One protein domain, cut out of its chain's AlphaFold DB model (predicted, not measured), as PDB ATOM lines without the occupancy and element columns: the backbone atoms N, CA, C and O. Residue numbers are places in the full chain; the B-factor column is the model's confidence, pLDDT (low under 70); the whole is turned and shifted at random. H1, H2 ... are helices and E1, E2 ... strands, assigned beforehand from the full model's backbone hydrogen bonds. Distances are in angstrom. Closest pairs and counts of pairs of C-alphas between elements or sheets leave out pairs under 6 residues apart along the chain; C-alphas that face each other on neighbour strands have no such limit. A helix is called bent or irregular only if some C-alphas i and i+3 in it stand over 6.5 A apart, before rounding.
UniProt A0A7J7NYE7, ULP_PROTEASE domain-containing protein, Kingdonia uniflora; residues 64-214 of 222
ATOM      1  N   VAL A  64      19.778 -13.044 -35.543       46.03
ATOM      2  CA  VAL A  64      18.715 -13.837 -36.178       46.03
ATOM      3  C   VAL A  64      17.356 -13.128 -36.098       46.03
ATOM      4  O   VAL A  64      16.568 -13.156 -37.045       46.03
ATOM      5  N   PHE A  65      17.096 -12.420 -34.996       43.44
ATOM      6  CA  PHE A  65      15.832 -11.722 -34.758       43.44
ATOM      7  C   PHE A  65      15.737 -10.342 -35.407       43.44
ATOM      8  O   PHE A  65      14.631  -9.815 -35.516       43.44
ATOM      9  N   ALA A  66      16.823  -9.769 -35.940       44.03
ATOM     10  CA  ALA A  66      16.707  -8.571 -36.777       44.03
ATOM     11  C   ALA A  66      15.837  -8.848 -38.024       44.03
ATOM     12  O   ALA A  66      15.161  -7.946 -38.528       44.03
ATOM     13  N   CYS A  67      15.784 -10.113 -38.461       42.69
ATOM     14  CA  CYS A  67      15.055 -10.557 -39.644       42.69
ATOM     15  C   CYS A  67      13.531 -10.625 -39.451       42.69
ATOM     16  O   CYS A  67      12.787 -10.269 -40.362       42.69
ATOM     17  N   GLN A  68      13.036 -10.964 -38.253       39.84
ATOM     18  CA  GLN A  68      11.587 -10.941 -37.962       39.84
ATOM     19  C   GLN A  68      10.998  -9.521 -37.950       39.84
ATOM     20  O   GLN A  68       9.786  -9.329 -37.926       39.84
ATOM     21  N   TYR A  69      11.857  -8.505 -38.014       42.50
ATOM     22  CA  TYR A  69      11.475  -7.115 -37.868       42.50
ATOM     23  C   TYR A  69      12.105  -6.224 -38.946       42.50
ATOM     24  O   TYR A  69      12.292  -5.039 -38.683       42.50
ATOM     25  N   ILE A  70      12.405  -6.700 -40.164       46.31
ATOM     26  CA  ILE A  70      13.089  -5.860 -41.179       46.31
ATOM     27  C   ILE A  70      12.329  -4.562 -41.549       46.31
ATOM     28  O   ILE A  70      12.916  -3.599 -42.026       46.31
ATOM     29  N   GLY A  71      11.051  -4.418 -41.190       44.34
ATOM     30  CA  GLY A  71      10.398  -3.100 -41.200       44.34
ATOM     31  C   GLY A  71      10.820  -2.153 -40.056       44.34
ATOM     32  O   GLY A  71      11.016  -0.959 -40.272       44.34
ATOM     33  N   ARG A  72      10.956  -2.651 -38.820       46.22
ATOM     34  CA  ARG A  72      11.233  -1.845 -37.610       46.22
ATOM     35  C   ARG A  72      12.618  -2.080 -37.014       46.22
ATOM     36  O   ARG A  72      13.343  -1.109 -36.844       46.22
ATOM     37  N   ALA A  73      13.019  -3.319 -36.732       49.84
ATOM     38  CA  ALA A  73      14.345  -3.617 -36.189       49.84
ATOM     39  C   ALA A  73      15.457  -3.321 -37.183       49.84
ATOM     40  O   ALA A  73      16.536  -2.967 -36.748       49.84
ATOM     41  N   PHE A  74      15.215  -3.393 -38.493       52.06
ATOM     42  CA  PHE A  74      16.242  -3.011 -39.458       52.06
ATOM     43  C   PHE A  74      16.435  -1.486 -39.533       52.06
ATOM     44  O   PHE A  74      17.563  -0.996 -39.583       52.06
ATOM     45  N   ASN A  75      15.348  -0.712 -39.451       51.88
ATOM     46  CA  ASN A  75      15.423   0.742 -39.277       51.88
ATOM     47  C   ASN A  75      16.065   1.120 -37.933       51.88
ATOM     48  O   ASN A  75      16.822   2.079 -37.863       51.88
ATOM     49  N   VAL A  76      15.809   0.350 -36.874       56.44
ATOM     50  CA  VAL A  76      16.485   0.500 -35.576       56.44
ATOM     51  C   VAL A  76      17.959   0.099 -35.673       56.44
ATOM     52  O   VAL A  76      18.802   0.803 -35.143       56.44
ATOM     53  N   TRP A  77      18.297  -0.966 -36.395       55.06
ATOM     54  CA  TRP A  77      19.663  -1.455 -36.581       55.06
ATOM     55  C   TRP A  77      20.498  -0.477 -37.409       55.06
ATOM     56  O   TRP A  77      21.582  -0.097 -36.988       55.06
ATOM     57  N   THR A  78      19.965   0.032 -38.522       53.06
ATOM     58  CA  THR A  78      20.609   1.103 -39.306       53.06
ATOM     59  C   THR A  78      20.692   2.418 -38.546       53.06
ATOM     60  O   THR A  78      21.710   3.100 -38.630       53.06
ATOM     61  N   ARG A  79      19.670   2.768 -37.755       54.94
ATOM     62  CA  ARG A  79      19.722   3.943 -36.878       54.94
ATOM     63  C   ARG A  79      20.805   3.782 -35.811       54.94
ATOM     64  O   ARG A  79      21.616   4.688 -35.657       54.94
ATOM     65  N   ASN A  80      20.893   2.619 -35.172       50.66
ATOM     66  CA  ASN A  80      21.929   2.301 -34.190       50.66
ATOM     67  C   ASN A  80      23.328   2.240 -34.824       50.66
ATOM     68  O   ASN A  80      24.301   2.626 -34.178       50.66
ATOM     69  N   MET A  81      23.437   1.843 -36.098       50.34
ATOM     70  CA  MET A  81      24.668   2.001 -36.871       50.34
ATOM     71  C   MET A  81      25.028   3.479 -37.078       50.34
ATOM     72  O   MET A  81      26.174   3.870 -36.892       50.34
ATOM     73  N   SER A  82      24.062   4.332 -37.413       49.12
ATOM     74  CA  SER A  82      24.331   5.761 -37.621       49.12
ATOM     75  C   SER A  82      24.647   6.533 -36.331       49.12
ATOM     76  O   SER A  82      25.434   7.473 -36.378       49.12
ATOM     77  N   SER A  83      24.076   6.148 -35.182       46.78
ATOM     78  CA  SER A  83      24.192   6.905 -33.924       46.78
ATOM     79  C   SER A  83      25.338   6.472 -33.004       46.78
ATOM     80  O   SER A  83      25.692   7.236 -32.112       46.78
ATOM     81  N   SER A  84      25.929   5.289 -33.205       40.78
ATOM     82  CA  SER A  84      26.902   4.700 -32.256       40.78
ATOM     83  C   SER A  84      28.326   4.558 -32.811       40.78
ATOM     84  O   SER A  84      29.121   3.817 -32.241       40.78
ATOM     85  N   GLY A  85      28.651   5.192 -33.946       46.50
ATOM     86  CA  GLY A  85      29.867   4.844 -34.698       46.50
ATOM     87  C   GLY A  85      29.790   3.401 -35.205       46.50
ATOM     88  O   GLY A  85      30.712   2.625 -34.984       46.50
ATOM     89  N   GLY A  86      28.629   3.078 -35.790       48.66
ATOM     90  CA  GLY A  86      28.033   1.773 -36.065       48.66
ATOM     91  C   GLY A  86      28.946   0.581 -36.112       48.66
ATOM     92  O   GLY A  86      29.993   0.640 -36.723       48.66
ATOM     93  N   ASP A  87      28.506  -0.512 -35.490       53.91
ATOM     94  CA  ASP A  87      29.258  -1.750 -35.304       53.91
ATOM     95  C   ASP A  87      30.153  -2.076 -36.523       53.91
ATOM     96  O   ASP A  87      29.736  -2.731 -37.484       53.91
ATOM     97  N   LEU A  88      31.400  -1.566 -36.484       53.31
ATOM     98  CA  LEU A  88      32.388  -1.541 -37.581       53.31
ATOM     99  C   LEU A  88      32.683  -2.947 -38.115       53.31
ATOM    100  O   LEU A  88      33.305  -3.141 -39.160       53.31
ATOM    101  N   LYS A  89      32.228  -3.944 -37.362       58.62
ATOM    102  CA  LYS A  89      32.237  -5.359 -37.671       58.62
ATOM    103  C   LYS A  89      31.507  -5.660 -38.976       58.62
ATOM    104  O   LYS A  89      32.092  -6.333 -39.815       58.62
ATOM    105  N   VAL A  90      30.273  -5.182 -39.174       63.12
ATOM    106  CA  VAL A  90      29.450  -5.555 -40.352       63.12
ATOM    107  C   VAL A  90      30.082  -5.037 -41.640       63.12
ATOM    108  O   VAL A  90      30.127  -5.713 -42.662       63.12
ATOM    109  N   VAL A  91      30.611  -3.832 -41.550       62.25
ATOM    110  CA  VAL A  91      31.220  -3.064 -42.629       62.25
ATOM    111  C   VAL A  91      32.516  -3.707 -43.125       62.25
ATOM    112  O   VAL A  91      32.761  -3.766 -44.328       62.25
ATOM    113  N   ASN A  92      33.280  -4.292 -42.206       64.94
ATOM    114  CA  ASN A  92      34.496  -5.048 -42.499       64.94
ATOM    115  C   ASN A  92      34.258  -6.556 -42.659       64.94
ATOM    116  O   ASN A  92      35.211  -7.337 -42.674       64.94
ATOM    117  N   SER A  93      32.999  -6.990 -42.740       71.44
ATOM    118  CA  SER A  93      32.687  -8.406 -42.880       71.44
ATOM    119  C   SER A  93      32.853  -8.872 -44.325       71.44
ATOM    120  O   SER A  93      32.530  -8.160 -45.274       71.44
ATOM    121  N   LYS A  94      33.337 -10.098 -44.520       76.31
ATOM    122  CA  LYS A  94      33.322 -10.763 -45.835       76.31
ATOM    123  C   LYS A  94      31.946 -11.263 -46.237       76.31
ATOM    124  O   LYS A  94      31.599 -11.301 -47.420       76.31
ATOM    125  N   LEU A  95      31.244 -11.747 -45.229       81.56
ATOM    126  CA  LEU A  95      30.080 -12.590 -45.338       81.56
ATOM    127  C   LEU A  95      29.107 -12.144 -44.259       81.56
ATOM    128  O   LEU A  95      29.486 -12.071 -43.087       81.56
ATOM    129  N   ILE A  96      27.880 -11.860 -44.681       83.12
ATOM    130  CA  ILE A  96      26.747 -11.592 -43.808       83.12
ATOM    131  C   ILE A  96      25.774 -12.751 -43.942       83.12
ATOM    132  O   ILE A  96      25.310 -13.029 -45.046       83.12
ATOM    133  N   LEU A  97      25.445 -13.411 -42.835       85.75
ATOM    134  CA  LEU A  97      24.403 -14.438 -42.824       85.75
ATOM    135  C   LEU A  97      23.127 -13.902 -42.179       85.75
ATOM    136  O   LEU A  97      23.175 -13.328 -41.093       85.75
ATOM    137  N   ILE A  98      22.009 -14.127 -42.860       86.38
ATOM    138  CA  ILE A  98      20.692 -13.564 -42.574       86.38
ATOM    139  C   ILE A  98      19.688 -14.732 -42.582       86.38
ATOM    140  O   ILE A  98      19.219 -15.137 -43.652       86.38
ATOM    141  N   PRO A  99      19.394 -15.343 -41.424       88.06
ATOM    142  CA  PRO A  99      18.356 -16.361 -41.328       88.06
ATOM    143  C   PRO A  99      16.983 -15.705 -41.481       88.06
ATOM    144  O   PRO A  99      16.688 -14.687 -40.861       88.06
ATOM    145  N   TRP A 100      16.131 -16.287 -42.312       86.44
ATOM    146  CA  TRP A 100      14.847 -15.716 -42.681       86.44
ATOM    147  C   TRP A 100      13.713 -16.704 -42.464       86.44
ATOM    148  O   TRP A 100      13.818 -17.866 -42.849       86.44
ATOM    149  N   ASN A 101      12.606 -16.211 -41.915       87.75
ATOM    150  CA  ASN A 101      11.397 -16.983 -41.674       87.75
ATOM    151  C   ASN A 101      10.271 -16.523 -42.612       87.75
ATOM    152  O   ASN A 101       9.781 -15.398 -42.524       87.75
ATOM    153  N   PHE A 102       9.848 -17.399 -43.518       83.75
ATOM    154  CA  PHE A 102       8.704 -17.194 -44.393       83.75
ATOM    155  C   PHE A 102       7.416 -17.655 -43.710       83.75
ATOM    156  O   PHE A 102       7.202 -18.853 -43.513       83.75
ATOM    157  N   ASN A 103       6.529 -16.695 -43.422       81.44
ATOM    158  CA  ASN A 103       5.175 -16.928 -42.900       81.44
ATOM    159  C   ASN A 103       5.141 -17.848 -41.663       81.44
ATOM    160  O   ASN A 103       4.273 -18.712 -41.563       81.44
ATOM    161  N   ASP A 104       6.128 -17.717 -40.775       80.19
ATOM    162  CA  ASP A 104       6.305 -18.529 -39.563       80.19
ATOM    163  C   ASP A 104       6.467 -20.044 -39.755       80.19
ATOM    164  O   ASP A 104       6.546 -20.802 -38.783       80.19
ATOM    165  N   ASN A 105       6.608 -20.491 -41.002       85.50
ATOM    166  CA  ASN A 105       6.509 -21.898 -41.367       85.50
ATOM    167  C   ASN A 105       7.711 -22.418 -42.164       85.50
ATOM    168  O   ASN A 105       7.842 -23.619 -42.361       85.50
ATOM    169  N   HIS A 106       8.602 -21.561 -42.653       91.12
ATOM    170  CA  HIS A 106       9.733 -22.027 -43.455       91.12
ATOM    171  C   HIS A 106      10.959 -21.166 -43.229       91.12
ATOM    172  O   HIS A 106      10.887 -19.947 -43.349       91.12
ATOM    173  N   TRP A 107      12.080 -21.798 -42.895       92.50
ATOM    174  CA  TRP A 107      13.326 -21.100 -42.617       92.50
ATOM    175  C   TRP A 107      14.332 -21.292 -43.742       92.50
ATOM    176  O   TRP A 107      14.572 -22.403 -44.205       92.50
ATOM    177  N   VAL A 108      14.923 -20.180 -44.162       92.38
ATOM    178  CA  VAL A 108      15.886 -20.087 -45.260       92.38
ATOM    179  C   VAL A 108      17.058 -19.250 -44.795       92.38
ATOM    180  O   VAL A 108      16.881 -18.294 -44.045       92.38
ATOM    181  N   LEU A 109      18.261 -19.572 -45.256       92.56
ATOM    182  CA  LEU A 109      19.432 -18.758 -44.972       92.56
ATOM    183  C   LEU A 109      19.823 -17.929 -46.191       92.56
ATOM    184  O   LEU A 109      20.066 -18.471 -47.267       92.56
ATOM    185  N   TYR A 110      19.959 -16.623 -46.002       90.81
ATOM    186  CA  TYR A 110      20.620 -15.751 -46.962       90.81
ATOM    187  C   TYR A 110      22.069 -15.539 -46.546       90.81
ATOM    188  O   TYR A 110      22.368 -15.309 -45.376       90.81
ATOM    189  N   ALA A 111      22.964 -15.584 -47.518       89.62
ATOM    190  CA  ALA A 111      24.376 -15.303 -47.341       89.62
ATOM    191  C   ALA A 111      24.788 -14.220 -48.335       89.62
ATOM    192  O   ALA A 111      24.730 -14.410 -49.549       89.62
ATOM    193  N   VAL A 112      25.192 -13.067 -47.825       86.38
ATOM    194  CA  VAL A 112      25.573 -11.907 -48.624       86.38
ATOM    195  C   VAL A 112      27.082 -11.763 -48.595       86.38
ATOM    196  O   VAL A 112      27.693 -11.726 -47.531       86.38
ATOM    197  N   THR A 113      27.680 -11.645 -49.774       84.88
ATOM    198  CA  THR A 113      29.119 -11.425 -49.933       84.88
ATOM    199  C   THR A 113      29.356 -10.066 -50.572       84.88
ATOM    200  O   THR A 113      28.874  -9.786 -51.673       84.88
ATOM    201  N   PHE A 114      30.115  -9.199 -49.902       77.62
ATOM    202  CA  PHE A 114      30.501  -7.921 -50.507       77.62
ATOM    203  C   PHE A 114      31.469  -8.132 -51.669       77.62
ATOM    204  O   PHE A 114      31.366  -7.469 -52.704       77.62
ATOM    205  N   LYS A 115      32.369  -9.115 -51.531       78.19
ATOM    206  CA  LYS A 115      33.233  -9.569 -52.620       78.19
ATOM    207  C   LYS A 115      32.370 -10.216 -53.706       78.19
ATOM    208  O   LYS A 115      31.750 -11.246 -53.486       78.19
ATOM    209  N   GLY A 116      32.314  -9.587 -54.876       80.50
ATOM    210  CA  GLY A 116      31.505 -10.058 -56.004       80.50
ATOM    211  C   GLY A 116      30.025  -9.668 -55.951       80.50
ATOM    212  O   GLY A 116      29.317  -9.951 -56.913       80.50
ATOM    213  N   ARG A 117      29.568  -8.990 -54.885       84.44
ATOM    214  CA  ARG A 117      28.194  -8.473 -54.735       84.44
ATOM    215  C   ARG A 117      27.127  -9.546 -54.978       84.44
ATOM    216  O   ARG A 117      26.190  -9.367 -55.763       84.44
ATOM    217  N   LYS A 118      27.296 -10.697 -54.329       87.75
ATOM    218  CA  LYS A 118      26.416 -11.859 -54.502       87.75
ATOM    219  C   LYS A 118      25.553 -12.078 -53.264       87.75
ATOM    220  O   LYS A 118      26.053 -11.989 -52.142       87.75
ATOM    221  N   ILE A 119      24.287 -12.407 -53.499       89.25
ATOM    222  CA  ILE A 119      23.338 -12.902 -52.502       89.25
ATOM    223  C   ILE A 119      23.112 -14.381 -52.809       89.25
ATOM    224  O   ILE A 119      22.684 -14.738 -53.906       89.25
ATOM    225  N   TYR A 120      23.408 -15.245 -51.849       90.81
ATOM    226  CA  TYR A 120      23.146 -16.674 -51.939       90.81
ATOM    227  C   TYR A 120      21.945 -17.032 -51.074       90.81
ATOM    228  O   TYR A 120      21.859 -16.608 -49.925       90.81
ATOM    229  N   ILE A 121      21.034 -17.821 -51.634       92.00
ATOM    230  CA  ILE A 121      19.844 -18.336 -50.963       92.00
ATOM    231  C   ILE A 121      20.056 -19.828 -50.717       92.00
ATOM    232  O   ILE A 121      20.215 -20.597 -51.667       92.00
ATOM    233  N   TYR A 122      20.053 -20.228 -49.454       92.56
ATOM    234  CA  TYR A 122      20.130 -21.618 -49.024       92.56
ATOM    235  C   TYR A 122      18.775 -22.037 -48.469       92.56
ATOM    236  O   TYR A 122      18.429 -21.729 -47.326       92.56
ATOM    237  N   ASP A 123      18.008 -22.720 -49.311       93.81
ATOM    238  CA  ASP A 123      16.662 -23.194 -49.012       93.81
ATOM    239  C   ASP A 123      16.628 -24.720 -49.157       93.81
ATOM    240  O   ASP A 123      16.752 -25.256 -50.257       93.81
ATOM    241  N   SER A 124      16.456 -25.425 -48.038       94.75
ATOM    242  CA  SER A 124      16.429 -26.889 -48.000       94.75
ATOM    243  C   SER A 124      15.206 -27.500 -48.693       94.75
ATOM    244  O   SER A 124      15.198 -28.703 -48.950       94.75
ATOM    245  N   MET A 125      14.171 -26.722 -49.012       91.62
ATOM    246  CA  MET A 125      12.983 -27.196 -49.731       91.62
ATOM    247  C   MET A 125      13.094 -27.034 -51.250       91.62
ATOM    248  O   MET A 125      12.209 -27.484 -51.981       91.62
ATOM    249  N   VAL A 126      14.162 -26.405 -51.742       86.62
ATOM    250  CA  VAL A 126      14.302 -26.029 -53.149       86.62
ATOM    251  C   VAL A 126      15.554 -26.660 -53.748       86.62
ATOM    252  O   VAL A 126      16.667 -26.452 -53.276       86.62
ATOM    253  N   ASP A 127      15.396 -27.386 -54.858       82.00
ATOM    254  CA  ASP A 127      16.552 -27.869 -55.615       82.00
ATOM    255  C   ASP A 127      17.219 -26.702 -56.362       82.00
ATOM    256  O   ASP A 127      16.721 -26.202 -57.381       82.00
ATOM    257  N   ALA A 128      18.389 -26.294 -55.870       76.12
ATOM    258  CA  ALA A 128      19.194 -25.238 -56.468       76.12
ATOM    259  C   ALA A 128      19.542 -25.513 -57.941       76.12
ATOM    260  O   ALA A 128      19.631 -24.566 -58.723       76.12
ATOM    261  N   LYS A 129      19.720 -26.775 -58.365       72.31
ATOM    262  CA  LYS A 129      19.989 -27.106 -59.775       72.31
ATOM    263  C   LYS A 129      18.789 -26.774 -60.641       72.31
ATOM    264  O   LYS A 129      18.962 -26.162 -61.690       72.31
ATOM    265  N   ILE A 130      17.588 -27.130 -60.189       73.38
ATOM    266  CA  ILE A 130      16.349 -26.855 -60.921       73.38
ATOM    267  C   ILE A 130      16.142 -25.346 -61.023       73.38
ATOM    268  O   ILE A 130      15.949 -24.824 -62.119       73.38
ATOM    269  N   VAL A 131      16.249 -24.614 -59.915       75.44
ATOM    270  CA  VAL A 131      15.992 -23.166 -59.928       75.44
ATOM    271  C   VAL A 131      17.051 -22.400 -60.717       75.44
ATOM    272  O   VAL A 131      16.704 -21.568 -61.558       75.44
ATOM    273  N   ASN A 132      18.331 -22.730 -60.535       72.88
ATOM    274  CA  ASN A 132      19.408 -22.087 -61.283       72.88
ATOM    275  C   ASN A 132      19.404 -22.472 -62.769       72.88
ATOM    276  O   ASN A 132      19.822 -21.656 -63.584       72.88
ATOM    277  N   ALA A 133      18.948 -23.671 -63.151       64.19
ATOM    278  CA  ALA A 133      18.791 -24.057 -64.557       64.19
ATOM    279  C   ALA A 133      17.610 -23.338 -65.212       64.19
ATOM    280  O   ALA A 133      17.670 -22.990 -66.391       64.19
ATOM    281  N   LEU A 134      16.556 -23.064 -64.440       63.81
ATOM    282  CA  LEU A 134      15.370 -22.411 -64.968       63.81
ATOM    283  C   LEU A 134      15.597 -20.942 -65.331       63.81
ATOM    284  O   LEU A 134      14.786 -20.474 -66.120       63.81
ATOM    285  N   LYS A 135      16.652 -20.260 -64.820       57.12
ATOM    286  CA  LYS A 135      17.216 -18.899 -65.118       57.12
ATOM    287  C   LYS A 135      16.256 -17.723 -65.424       57.12
ATOM    288  O   LYS A 135      16.707 -16.596 -65.588       57.12
ATOM    289  N   LYS A 136      14.957 -17.968 -65.525       58.47
ATOM    290  CA  LYS A 136      13.900 -17.132 -66.106       58.47
ATOM    291  C   LYS A 136      12.637 -17.137 -65.247       58.47
ATOM    292  O   LYS A 136      11.698 -16.412 -65.559       58.47
ATOM    293  N   LYS A 137      12.575 -17.948 -64.184       57.47
ATOM    294  CA  LYS A 137      11.473 -17.846 -63.224       57.47
ATOM    295  C   LYS A 137      11.754 -16.682 -62.285       57.47
ATOM    296  O   LYS A 137      12.809 -16.626 -61.660       57.47
ATOM    297  N   LYS A 138      10.787 -15.767 -62.221       71.19
ATOM    298  CA  LYS A 138      10.695 -14.728 -61.198       71.19
ATOM    299  C   LYS A 138      10.832 -15.397 -59.826       71.19
ATOM    300  O   LYS A 138      10.238 -16.459 -59.616       71.19
ATOM    301  N   LEU A 139      11.629 -14.806 -58.935       77.75
ATOM    302  CA  LEU A 139      11.705 -15.238 -57.541       77.75
ATOM    303  C   LEU A 139      10.295 -15.318 -56.944       77.75
ATOM    304  O   LEU A 139       9.380 -14.611 -57.383       77.75
ATOM    305  N   SER A 140      10.105 -16.182 -55.942       80.88
ATOM    306  CA  SER A 140       8.854 -16.145 -55.182       80.88
ATOM    307  C   SER A 140       8.672 -14.733 -54.596       80.88
ATOM    308  O   SER A 140       9.672 -14.066 -54.310       80.88
ATOM    309  N   PRO A 141       7.431 -14.253 -54.389       83.00
ATOM    310  CA  PRO A 141       7.202 -12.925 -53.818       83.00
ATOM    311  C   PRO A 141       7.967 -12.682 -52.508       83.00
ATOM    312  O   PRO A 141       8.461 -11.582 -52.282       83.00
ATOM    313  N   GLY A 142       8.125 -13.723 -51.682       79.19
ATOM    314  CA  GLY A 142       8.916 -13.654 -50.456       79.19
ATOM    315  C   GLY A 142      10.408 -13.425 -50.716       79.19
ATOM    316  O   GLY A 142      11.001 -12.553 -50.088       79.19
ATOM    317  N   HIS A 143      11.017 -14.168 -51.645       82.56
ATOM    318  CA  HIS A 143      12.426 -13.965 -51.996       82.56
ATOM    319  C   HIS A 143      12.666 -12.594 -52.641       82.56
ATOM    320  O   HIS A 143      13.665 -11.955 -52.326       82.56
ATOM    321  N   GLN A 144      11.739 -12.121 -53.486       83.31
ATOM    322  CA  GLN A 144      11.837 -10.791 -54.095       83.31
ATOM    323  C   GLN A 144      11.826  -9.688 -53.033       83.31
ATOM    324  O   GLN A 144      12.665  -8.800 -53.070       83.31
ATOM    325  N   LEU A 145      10.925  -9.779 -52.048       81.38
ATOM    326  CA  LEU A 145      10.843  -8.801 -50.962       81.38
ATOM    327  C   LEU A 145      12.172  -8.665 -50.206       81.38
ATOM    328  O   LEU A 145      12.598  -7.557 -49.890       81.38
ATOM    329  N   ILE A 146      12.834  -9.787 -49.922       78.19
ATOM    330  CA  ILE A 146      14.111  -9.790 -49.200       78.19
ATOM    331  C   ILE A 146      15.237  -9.280 -50.089       78.19
ATOM    332  O   ILE A 146      16.068  -8.510 -49.619       78.19
ATOM    333  N   GLU A 147      15.262  -9.657 -51.367       80.19
ATOM    334  CA  GLU A 147      16.223  -9.109 -52.325       80.19
ATOM    335  C   GLU A 147      16.094  -7.584 -52.429       80.19
ATOM    336  O   GLU A 147      17.109  -6.890 -52.374       80.19
ATOM    337  N   ASP A 148      14.872  -7.056 -52.498       80.75
ATOM    338  CA  ASP A 148      14.604  -5.617 -52.566       80.75
ATOM    339  C   ASP A 148      15.063  -4.908 -51.279       80.75
ATOM    340  O   ASP A 148      15.715  -3.859 -51.329       80.75
ATOM    341  N   GLN A 149      14.789  -5.506 -50.113       78.88
ATOM    342  CA  GLN A 149      15.264  -5.002 -48.823       78.88
ATOM    343  C   GLN A 149      16.794  -4.996 -48.774       78.88
ATOM    344  O   GLN A 149      17.397  -3.941 -48.586       78.88
ATOM    345  N   ILE A 150      17.435  -6.138 -49.019       77.94
ATOM    346  CA  ILE A 150      18.892  -6.282 -49.018       77.94
ATOM    347  C   ILE A 150      19.535  -5.292 -50.010       77.94
ATOM    348  O   ILE A 150      20.487  -4.594 -49.658       77.94
ATOM    349  N   SER A 151      18.977  -5.151 -51.212       75.88
ATOM    350  CA  SER A 151      19.481  -4.238 -52.249       75.88
ATOM    351  C   SER A 151      19.330  -2.762 -51.882       75.88
ATOM    352  O   SER A 151      20.148  -1.948 -52.290       75.88
ATOM    353  N   THR A 152      18.332  -2.408 -51.070       74.88
ATOM    354  CA  THR A 152      18.170  -1.047 -50.527       74.88
ATOM    355  C   THR A 152      19.203  -0.739 -49.437       74.88
ATOM    356  O   THR A 152      19.583   0.410 -49.202       74.88
ATOM    357  N   ILE A 153      19.654  -1.778 -48.742       73.06
ATOM    358  CA  ILE A 153      20.430  -1.688 -47.508       73.06
ATOM    359  C   ILE A 153      21.926  -1.697 -47.773       73.06
ATOM    360  O   ILE A 153      22.665  -0.872 -47.236       73.06
ATOM    361  N   LEU A 154      22.380  -2.641 -48.590       76.69
ATOM    362  CA  LEU A 154      23.800  -2.862 -48.830       76.69
ATOM    363  C   LEU A 154      24.524  -1.633 -49.401       76.69
ATOM    364  O   LEU A 154      25.646  -1.390 -48.957       76.69
ATOM    365  N   PRO A 155      23.919  -0.809 -50.282       74.69
ATOM    366  CA  PRO A 155      24.494   0.475 -50.676       74.69
ATOM    367  C   PRO A 155      24.815   1.378 -49.484       74.69
ATOM    368  O   PRO A 155      25.899   1.949 -49.426       74.69
ATOM    369  N   LYS A 156      23.910   1.466 -48.498       72.69
ATOM    370  CA  LYS A 156      24.102   2.301 -47.302       72.69
ATOM    371  C   LYS A 156      25.258   1.785 -46.448       72.69
ATOM    372  O   LYS A 156      26.063   2.581 -45.980       72.69
ATOM    373  N   ILE A 157      25.366   0.463 -46.295       71.88
ATOM    374  CA  ILE A 157      26.480  -0.173 -45.575       71.88
ATOM    375  C   ILE A 157      27.810   0.093 -46.295       71.88
ATOM    376  O   ILE A 157      28.796   0.424 -45.645       71.88
ATOM    377  N   LEU A 158      27.837  -0.015 -47.626       72.38
ATOM    378  CA  LEU A 158      29.043   0.211 -48.429       72.38
ATOM    379  C   LEU A 158      29.495   1.672 -48.422       72.38
ATOM    380  O   LEU A 158      30.678   1.932 -48.253       72.38
ATOM    381  N   ILE A 159      28.570   2.624 -48.527       71.50
ATOM    382  CA  ILE A 159      28.895   4.054 -48.404       71.50
ATOM    383  C   ILE A 159      29.459   4.353 -47.024       71.50
ATOM    384  O   ILE A 159      30.426   5.097 -46.898       71.50
ATOM    385  N   TRP A 160      28.875   3.751 -45.988       67.25
ATOM    386  CA  TRP A 160      29.376   3.913 -44.633       67.25
ATOM    387  C   TRP A 160      30.769   3.291 -44.461       67.25
ATOM    388  O   TRP A 160      31.604   3.889 -43.792       67.25
ATOM    389  N   ARG A 161      31.059   2.159 -45.121       68.62
ATOM    390  CA  ARG A 161      32.408   1.573 -45.193       68.62
ATOM    391  C   ARG A 161      33.422   2.528 -45.789       68.62
ATOM    392  O   ARG A 161      34.407   2.860 -45.142       68.62
ATOM    393  N   ASP A 162      33.145   2.978 -47.007       66.44
ATOM    394  CA  ASP A 162      34.051   3.851 -47.742       66.44
ATOM    395  C   ASP A 162      34.232   5.180 -46.985       66.44
ATOM    396  O   ASP A 162      35.284   5.806 -47.060       66.44
ATOM    397  N   PHE A 163      33.237   5.601 -46.201       69.94
ATOM    398  CA  PHE A 163      33.342   6.736 -45.294       69.94
ATOM    399  C   PHE A 163      34.248   6.458 -44.077       69.94
ATOM    400  O   PHE A 163      35.121   7.279 -43.794       69.94
ATOM    401  N   VAL A 164      34.062   5.347 -43.356       64.38
ATOM    402  CA  VAL A 164      34.895   4.978 -42.194       64.38
ATOM    403  C   VAL A 164      36.378   5.015 -42.551       64.38
ATOM    404  O   VAL A 164      37.176   5.551 -41.783       64.38
ATOM    405  N   ASP A 165      36.728   4.526 -43.738       64.94
ATOM    406  CA  ASP A 165      38.110   4.510 -44.215       64.94
ATOM    407  C   ASP A 165      38.645   5.924 -44.551       64.94
ATOM    408  O   ASP A 165      39.854   6.141 -44.544       64.94
ATOM    409  N   ASN A 166      37.765   6.910 -44.787       63.75
ATOM    410  CA  ASN A 166      38.095   8.259 -45.281       63.75
ATOM    411  C   ASN A 166      37.751   9.429 -44.317       63.75
ATOM    412  O   ASN A 166      37.886  10.594 -44.684       63.75
ATOM    413  N   SER A 167      37.370   9.157 -43.063       58.09
ATOM    414  CA  SER A 167      37.388  10.112 -41.926       58.09
ATOM    415  C   SER A 167      36.436  11.340 -41.901       58.09
ATOM    416  O   SER A 167      36.615  12.189 -41.028       58.09
ATOM    417  N   SER A 168      35.383  11.491 -42.727       54.16
ATOM    418  CA  SER A 168      34.256  12.436 -42.416       54.16
ATOM    419  C   SER A 168      32.853  12.038 -42.941       54.16
ATOM    420  O   SER A 168      32.732  11.752 -44.135       54.16
ATOM    421  N   PRO A 169      31.793  11.977 -42.090       54.09
ATOM    422  CA  PRO A 169      30.512  11.378 -42.470       54.09
ATOM    423  C   PRO A 169      29.794  12.246 -43.494       54.09
ATOM    424  O   PRO A 169      29.722  13.465 -43.314       54.09
ATOM    425  N   PRO A 170      29.201  11.654 -44.541       56.75
ATOM    426  CA  PRO A 170      28.417  12.430 -45.474       56.75
ATOM    427  C   PRO A 170      27.075  12.789 -44.843       56.75
ATOM    428  O   PRO A 170      26.164  11.970 -44.735       56.75
ATOM    429  N   THR A 171      26.930  14.040 -44.428       58.78
ATOM    430  CA  THR A 171      25.620  14.595 -44.100       58.78
ATOM    431  C   THR A 171      24.869  14.904 -45.397       58.78
ATOM    432  O   THR A 171      25.310  15.748 -46.175       58.78
ATOM    433  N   GLY A 172      23.728  14.243 -45.621       57.72
ATOM    434  CA  GLY A 172      22.714  14.688 -46.587       57.72
ATOM    435  C   GLY A 172      22.813  14.175 -48.030       57.72
ATOM    436  O   GLY A 172      22.167  14.768 -48.886       57.72
ATOM    437  N   LYS A 173      23.574  13.106 -48.315       56.41
ATOM    438  CA  LYS A 173      23.624  12.478 -49.652       56.41
ATOM    439  C   LYS A 173      23.041  11.064 -49.650       56.41
ATOM    440  O   LYS A 173      23.333  10.271 -48.753       56.41
ATOM    441  N   GLU A 174      22.226  10.746 -50.650       56.78
ATOM    442  CA  GLU A 174      21.706   9.400 -50.898       56.78
ATOM    443  C   GLU A 174      22.724   8.536 -51.651       56.78
ATOM    444  O   GLU A 174      23.676   9.026 -52.250       56.78
ATOM    445  N   ALA A 175      22.520   7.215 -51.663       51.94
ATOM    446  CA  ALA A 175      23.436   6.292 -52.334       51.94
ATOM    447  C   ALA A 175      23.607   6.550 -53.836       51.94
ATOM    448  O   ALA A 175      24.675   6.304 -54.400       51.94
ATOM    449  N   ASN A 176      22.565   7.093 -54.460       52.22
ATOM    450  CA  ASN A 176      22.552   7.446 -55.872       52.22
ATOM    451  C   ASN A 176      23.458   8.652 -56.173       52.22
ATOM    452  O   ASN A 176      24.015   8.727 -57.268       52.22
ATOM    453  N   ASP A 177      23.698   9.528 -55.192       56.31
ATOM    454  CA  ASP A 177      24.542  10.723 -55.338       56.31
ATOM    455  C   ASP A 177      26.033  10.385 -55.497       56.31
ATOM    456  O   ASP A 177      26.837  11.247 -55.852       56.31
ATOM    457  N   TYR A 178      26.413   9.126 -55.254       57.59
ATOM    458  CA  TYR A 178      27.779   8.623 -55.412       57.59
ATOM    459  C   TYR A 178      28.028   7.942 -56.764       57.59
ATOM    460  O   TYR A 178      29.131   7.458 -57.005       57.59
ATOM    461  N   GLY A 179      27.023   7.852 -57.647       55.03
ATOM    462  CA  GLY A 179      27.163   7.164 -58.940       55.03
ATOM    463  C   GLY A 179      27.468   5.663 -58.813       55.03
ATOM    464  O   GLY A 179      27.917   5.025 -59.767       55.03
ATOM    465  N   LEU A 180      27.243   5.082 -57.633       61.50
ATOM    466  CA  LEU A 180      27.560   3.690 -57.352       61.50
ATOM    467  C   LEU A 180      26.422   2.797 -57.853       61.50
ATOM    468  O   LEU A 180      25.397   2.618 -57.202       61.50
ATOM    469  N   ASN A 181      26.615   2.192 -59.027       65.06
ATOM    470  CA  ASN A 181      25.726   1.140 -59.512       65.06
ATOM    471  C   ASN A 181      25.977  -0.151 -58.713       65.06
ATOM    472  O   ASN A 181      26.847  -0.966 -59.043       65.06
ATOM    473  N   PHE A 182      25.237  -0.324 -57.619       70.19
ATOM    474  CA  PHE A 182      25.273  -1.524 -56.787       70.19
ATOM    475  C   PHE A 182      24.359  -2.610 -57.353       70.19
ATOM    476  O   PHE A 182      23.347  -2.970 -56.758       70.19
ATOM    477  N   LYS A 183      24.713  -3.163 -58.515       81.19
ATOM    478  CA  LYS A 183      24.022  -4.349 -59.017       81.19
ATOM    479  C   LYS A 183      24.445  -5.572 -58.204       81.19
ATOM    480  O   LYS A 183      25.584  -6.025 -58.318       81.19
ATOM    481  N   TRP A 184      23.524  -6.090 -57.401       83.25
ATOM    482  CA  TRP A 184      23.664  -7.374 -56.721       83.25
ATOM    483  C   TRP A 184      23.170  -8.498 -57.627       83.25
ATOM    484  O   TRP A 184      22.289  -8.299 -58.465       83.25
ATOM    485  N   THR A 185      23.763  -9.682 -57.494       86.69
ATOM    486  CA  THR A 185      23.259 -10.883 -58.171       86.69
ATOM    487  C   THR A 185      22.825 -11.918 -57.158       86.69
ATOM    488  O   THR A 185      23.619 -12.306 -56.301       86.69
ATOM    489  N   THR A 186      21.604 -12.407 -57.316       87.06
ATOM    490  CA  THR A 186      21.032 -13.441 -56.458       87.06
ATOM    491  C   THR A 186      21.190 -14.821 -57.088       87.06
ATOM    492  O   THR A 186      21.013 -14.991 -58.297       87.06
ATOM    493  N   ARG A 187      21.562 -15.820 -56.281       88.88
ATOM    494  CA  ARG A 187      21.723 -17.222 -56.695       88.88
ATOM    495  C   ARG A 187      21.239 -18.167 -55.607       88.88
ATOM    496  O   ARG A 187      21.385 -17.875 -54.428       88.88
ATOM    497  N   PHE A 188      20.742 -19.337 -55.994       89.31
ATOM    498  CA  PHE A 188      20.525 -20.418 -55.033       89.31
ATOM    499  C   PHE A 188      21.844 -21.152 -54.800       89.31
ATOM    500  O   PHE A 188      22.476 -21.604 -55.760       89.31
ATOM    501  N   GLY A 189      22.268 -21.242 -53.542       88.50
ATOM    502  CA  GLY A 189      23.449 -22.000 -53.144       88.50
ATOM    503  C   GLY A 189      23.172 -23.499 -53.198       88.50
ATOM    504  O   GLY A 189      22.073 -23.950 -52.870       88.50
ATOM    505  N   LYS A 190      24.162 -24.300 -53.604       88.25
ATOM    506  CA  LYS A 190      24.046 -25.763 -53.514       88.25
ATOM    507  C   LYS A 190      23.953 -26.179 -52.050       88.25
ATOM    508  O   LYS A 190      24.898 -25.984 -51.293       88.25
ATOM    509  N   CYS A 191      22.844 -26.797 -51.671       88.44
ATOM    510  CA  CYS A 191      22.656 -27.365 -50.344       88.44
ATOM    511  C   CYS A 191      21.891 -28.692 -50.402       88.44
ATOM    512  O   CYS A 191      21.175 -28.952 -51.373       88.44
ATOM    513  N   PRO A 192      22.060 -29.556 -49.387       92.00
ATOM    514  CA  PRO A 192      21.210 -30.722 -49.204       92.00
ATOM    515  C   PRO A 192      19.736 -30.326 -49.078       92.00
ATOM    516  O   PRO A 192      19.403 -29.382 -48.362       92.00
ATOM    517  N   MET A 193      18.861 -31.089 -49.733       94.00
ATOM    518  CA  MET A 193      17.419 -30.939 -49.570       94.00
ATOM    519  C   MET A 193      16.940 -31.664 -48.314       94.00
ATOM    520  O   MET A 193      17.462 -32.726 -47.956       94.00
ATOM    521  N   GLN A 194      15.929 -31.107 -47.657       95.06
ATOM    522  CA  GLN A 194      15.258 -31.775 -46.552       95.06
ATOM    523  C   GLN A 194      14.212 -32.769 -47.074       95.06
ATOM    524  O   GLN A 194      13.470 -32.447 -48.005       95.06
ATOM    525  N   PRO A 195      14.106 -33.969 -46.479       95.69
ATOM    526  CA  PRO A 195      13.099 -34.955 -46.870       95.69
ATOM    527  C   PRO A 195      11.750 -34.759 -46.159       95.69
ATOM    528  O   PRO A 195      10.815 -35.518 -46.399       95.69
ATOM    529  N   ASN A 196      11.641 -33.796 -45.239       95.31
ATOM    530  CA  ASN A 196      10.471 -33.598 -44.383       95.31
ATOM    531  C   ASN A 196      10.094 -32.111 -44.254       95.31
ATOM    532  O   ASN A 196      10.725 -31.247 -44.855       95.31
ATOM    533  N   SER A 197       9.031 -31.809 -43.505       93.31
ATOM    534  CA  SER A 197       8.502 -30.447 -43.352       93.31
ATOM    535  C   SER A 197       9.011 -29.687 -42.124       93.31
ATOM    536  O   SER A 197       8.743 -28.496 -42.027       93.31
ATOM    537  N   TYR A 198       9.709 -30.338 -41.190       94.12
ATOM    538  CA  TYR A 198      10.019 -29.776 -39.865       94.12
ATOM    539  C   TYR A 198      11.503 -29.432 -39.664       94.12
ATOM    540  O   TYR A 198      11.832 -28.656 -38.768       94.12
ATOM    541  N   ASP A 199      12.396 -29.938 -40.520       96.38
ATOM    542  CA  ASP A 199      13.844 -29.761 -40.363       96.38
ATOM    543  C   ASP A 199      14.407 -28.475 -40.997       96.38
ATOM    544  O   ASP A 199      15.615 -28.251 -40.924       96.38
ATOM    545  N   CYS A 200      13.592 -27.576 -41.563       95.31
ATOM    546  CA  CYS A 200      14.099 -26.369 -42.252       95.31
ATOM    547  C   CYS A 200      14.992 -25.501 -41.359       95.31
ATOM    548  O   CYS A 200      16.025 -24.995 -41.795       95.31
ATOM    549  N   ARG A 201      14.661 -25.421 -40.068       94.56
ATOM    550  CA  ARG A 201      15.447 -24.712 -39.049       94.56
ATOM    551  C   ARG A 201      16.778 -25.406 -38.759       94.56
ATOM    552  O   ARG A 201      17.795 -24.735 -38.617       94.56
ATOM    553  N   VAL A 202      16.784 -26.739 -38.715       95.50
ATOM    554  CA  VAL A 202      17.999 -27.548 -38.521       95.50
ATOM    555  C   VAL A 202      18.936 -27.375 -39.715       95.50
ATOM    556  O   VAL A 202      20.119 -27.091 -39.536       95.50
ATOM    557  N   TYR A 203      18.402 -27.480 -40.934       96.25
ATOM    558  CA  TYR A 203      19.166 -27.291 -42.168       96.25
ATOM    559  C   TYR A 203      19.740 -25.879 -42.257       96.25
ATOM    560  O   TYR A 203      20.927 -25.726 -42.521       96.25
ATOM    561  N   MET A 204      18.942 -24.853 -41.959       95.12
ATOM    562  CA  MET A 204      19.404 -23.466 -41.926       95.12
ATOM    563  C   MET A 204      20.584 -23.272 -40.959       95.12
ATOM    564  O   MET A 204      21.599 -22.696 -41.351       95.12
ATOM    565  N   LEU A 205      20.495 -23.786 -39.726       93.69
ATOM    566  CA  LEU A 205      21.596 -23.719 -38.755       93.69
ATOM    567  C   LEU A 205      22.833 -24.499 -39.224       93.69
ATOM    568  O   LEU A 205      23.958 -24.031 -39.054       93.69
ATOM    569  N   ALA A 206      22.640 -25.658 -39.856       94.00
ATOM    570  CA  ALA A 206      23.730 -26.434 -40.442       94.00
ATOM    571  C   ALA A 206      24.393 -25.697 -41.619       94.00
ATOM    572  O   ALA A 206      25.610 -25.764 -41.785       94.00
ATOM    573  N   PHE A 207      23.626 -24.967 -42.433       93.31
ATOM    574  CA  PHE A 207      24.177 -24.107 -43.478       93.31
ATOM    575  C   PHE A 207      25.021 -22.994 -42.858       93.31
ATOM    576  O   PHE A 207      26.156 -22.807 -43.283       93.31
ATOM    577  N   MET A 208      24.519 -22.321 -41.815       91.31
ATOM    578  CA  MET A 208      25.269 -21.285 -41.095       91.31
ATOM    579  C   MET A 208      26.599 -21.810 -40.551       91.31
ATOM    580  O   MET A 208      27.636 -21.197 -40.791       91.31
ATOM    581  N   ASP A 209      26.584 -22.954 -39.864       90.81
ATOM    582  CA  ASP A 209      27.792 -23.559 -39.295       90.81
ATOM    583  C   ASP A 209      28.816 -23.921 -40.386       90.81
ATOM    584  O   ASP A 209      29.991 -23.575 -40.280       90.81
ATOM    585  N   ASN A 210      28.375 -24.532 -41.490       89.50
ATOM    586  CA  ASN A 210      29.264 -24.869 -42.608       89.50
ATOM    587  C   ASN A 210      29.877 -23.626 -43.270       89.50
ATOM    588  O   ASN A 210      31.074 -23.612 -43.565       89.50
ATOM    589  N   LEU A 211      29.072 -22.576 -43.471       86.44
ATOM    590  CA  LEU A 211      29.522 -21.295 -44.022       86.44
ATOM    591  C   LEU A 211      30.573 -20.637 -43.129       86.44
ATOM    592  O   LEU A 211      31.583 -20.147 -43.630       86.44
ATOM    593  N   LEU A 212      30.353 -20.662 -41.815       83.12
ATOM    594  CA  LEU A 212      31.286 -20.124 -40.830       83.12
ATOM    595  C   LEU A 212      32.577 -20.930 -40.753       83.12
ATOM    596  O   LEU A 212      33.651 -20.357 -40.651       83.12
ATOM    597  N   ARG A 213      32.514 -22.258 -40.831       81.44
ATOM    598  CA  ARG A 213      33.715 -23.105 -40.768       81.44
ATOM    599  C   ARG A 213      34.555 -23.080 -42.047       81.44
ATOM    600  O   ARG A 213      35.541 -23.808 -42.119       81.44
ATOM    601  N   GLU A 214      34.159 -22.298 -43.055       72.69
ATOM    602  CA  GLU A 214      34.738 -22.322 -44.405       72.69
ATOM    603  C   GLU A 214      34.758 -23.747 -45.000       72.69
ATOM    604  O   GLU A 214      35.559 -24.056 -45.889       72.69
TER     605      GLU A 214
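AT A GLANCE: This is residues 64 to 214 of the 222 residues of the protein "ULP_PROTEASE domain-containing protein" of Kingdonia uniflora (UniProt A0A7J7NYE7). A strongly twisted sheet of four strands lies between two helices, H7 on one face and H5a, the first arm of the long bent helix H5, on the other, in three layers. The second arm, H5b, runs on past the sheet, with the short H3 and H6 packed on it and H2 near it; H1 packs on edge strand E1, and H4 grazes the sheet at E4. The printed part has 151 residues with seven named helices and four named strands, in the order H1 H2 H3 E1 E2 E3 H4 H5 H6 E4 H7. The sheet, E1 E2 E3 E4, is mixed, and so is the class, helices and strands. The whole is compact, with a radius of gyration of the C-alphas of 16.4 A, yet elongated, spanning 52 by 30 by 30 A.

IN THESE COORDINATES: E1 is residues 95 to 102, 21.9 A long, beginning at C-alpha 95 (30.080, -12.590, -45.338). E2 is 106 to 113, 23.0 A; E3 is 118 to 122 and E4 185 to 188. H7, residues 200 to 212, is 18.3 A long and ends at C-alpha 212 (31.286, -20.124, -40.830). H5, residues 141 to 164, was assigned as one helix by its hydrogen bonds but is bent: C-alphas 152 and 155 are 6.5 A apart. Its arms are H5a, 141 to 152, 16.5 A, and H5b, 155 to 164, 14.2 A. H1 is 64 to 69, H2 73 to 83 with 14.6 A, H3 88 to 91, H4 128 to 134 and H6 175 to 178.

HOW THE PARTS SIT: E1 E2 E3 form a meander, each strand the antiparallel neighbour of the one before, through two hairpins; N 98 and O 110 are 2.8 A apart, N 111 and O 120 2.8 A. E3 and E4 are parallel, N 121 and O 187 at 2.8 A, and with H4, H5 and H6 between them make a strand-helix-strand unit. H7 runs along the strands over E2, at a height of 8.1 A; the closest C-alphas, of Trp 107 and Cys 200, are 5.3 A apart. On the opposite face H5a runs slantwise over E3, at a height of 7.8 A and at 36 degrees on the local plane. H5a and H5b stand at a shallow tilt of 26 degrees. H5b touches H3, closest C-alphas Val 91 and Arg 161, 5.4 A, and only just touches H6, with 3 pairs of C-alphas within 8 A, the closest Pro 155 and Ala 175, 6.1 A. H1 is on the sheet, with the C-alphas of Val 64 and Pro 99 closest at 5.7 A, and touches H2 about perpendicular at 74 degrees, closest C-alphas Ala 66 and Ala 73, 5.5 A. Every O i to N i+4 pair is within hydrogen-bond range in H2, H4, H5a, H5b and H7; H1 has 0 of 2, but 3 of 3 O i to N i+3 pairs, and H3 and H6 are too short for an O i to N i+4 pair.

THE WHOLE: The two farthest C-alphas, of Ser 168 and Pro 195, are 52.1 A apart. The printed part has no cut; the link from E4 to H7, 11 residues, is long. Mean pLDDT of the printed part is 73.7, with residues 64 to 92, 133 to 137 and 160 to 181 under 70.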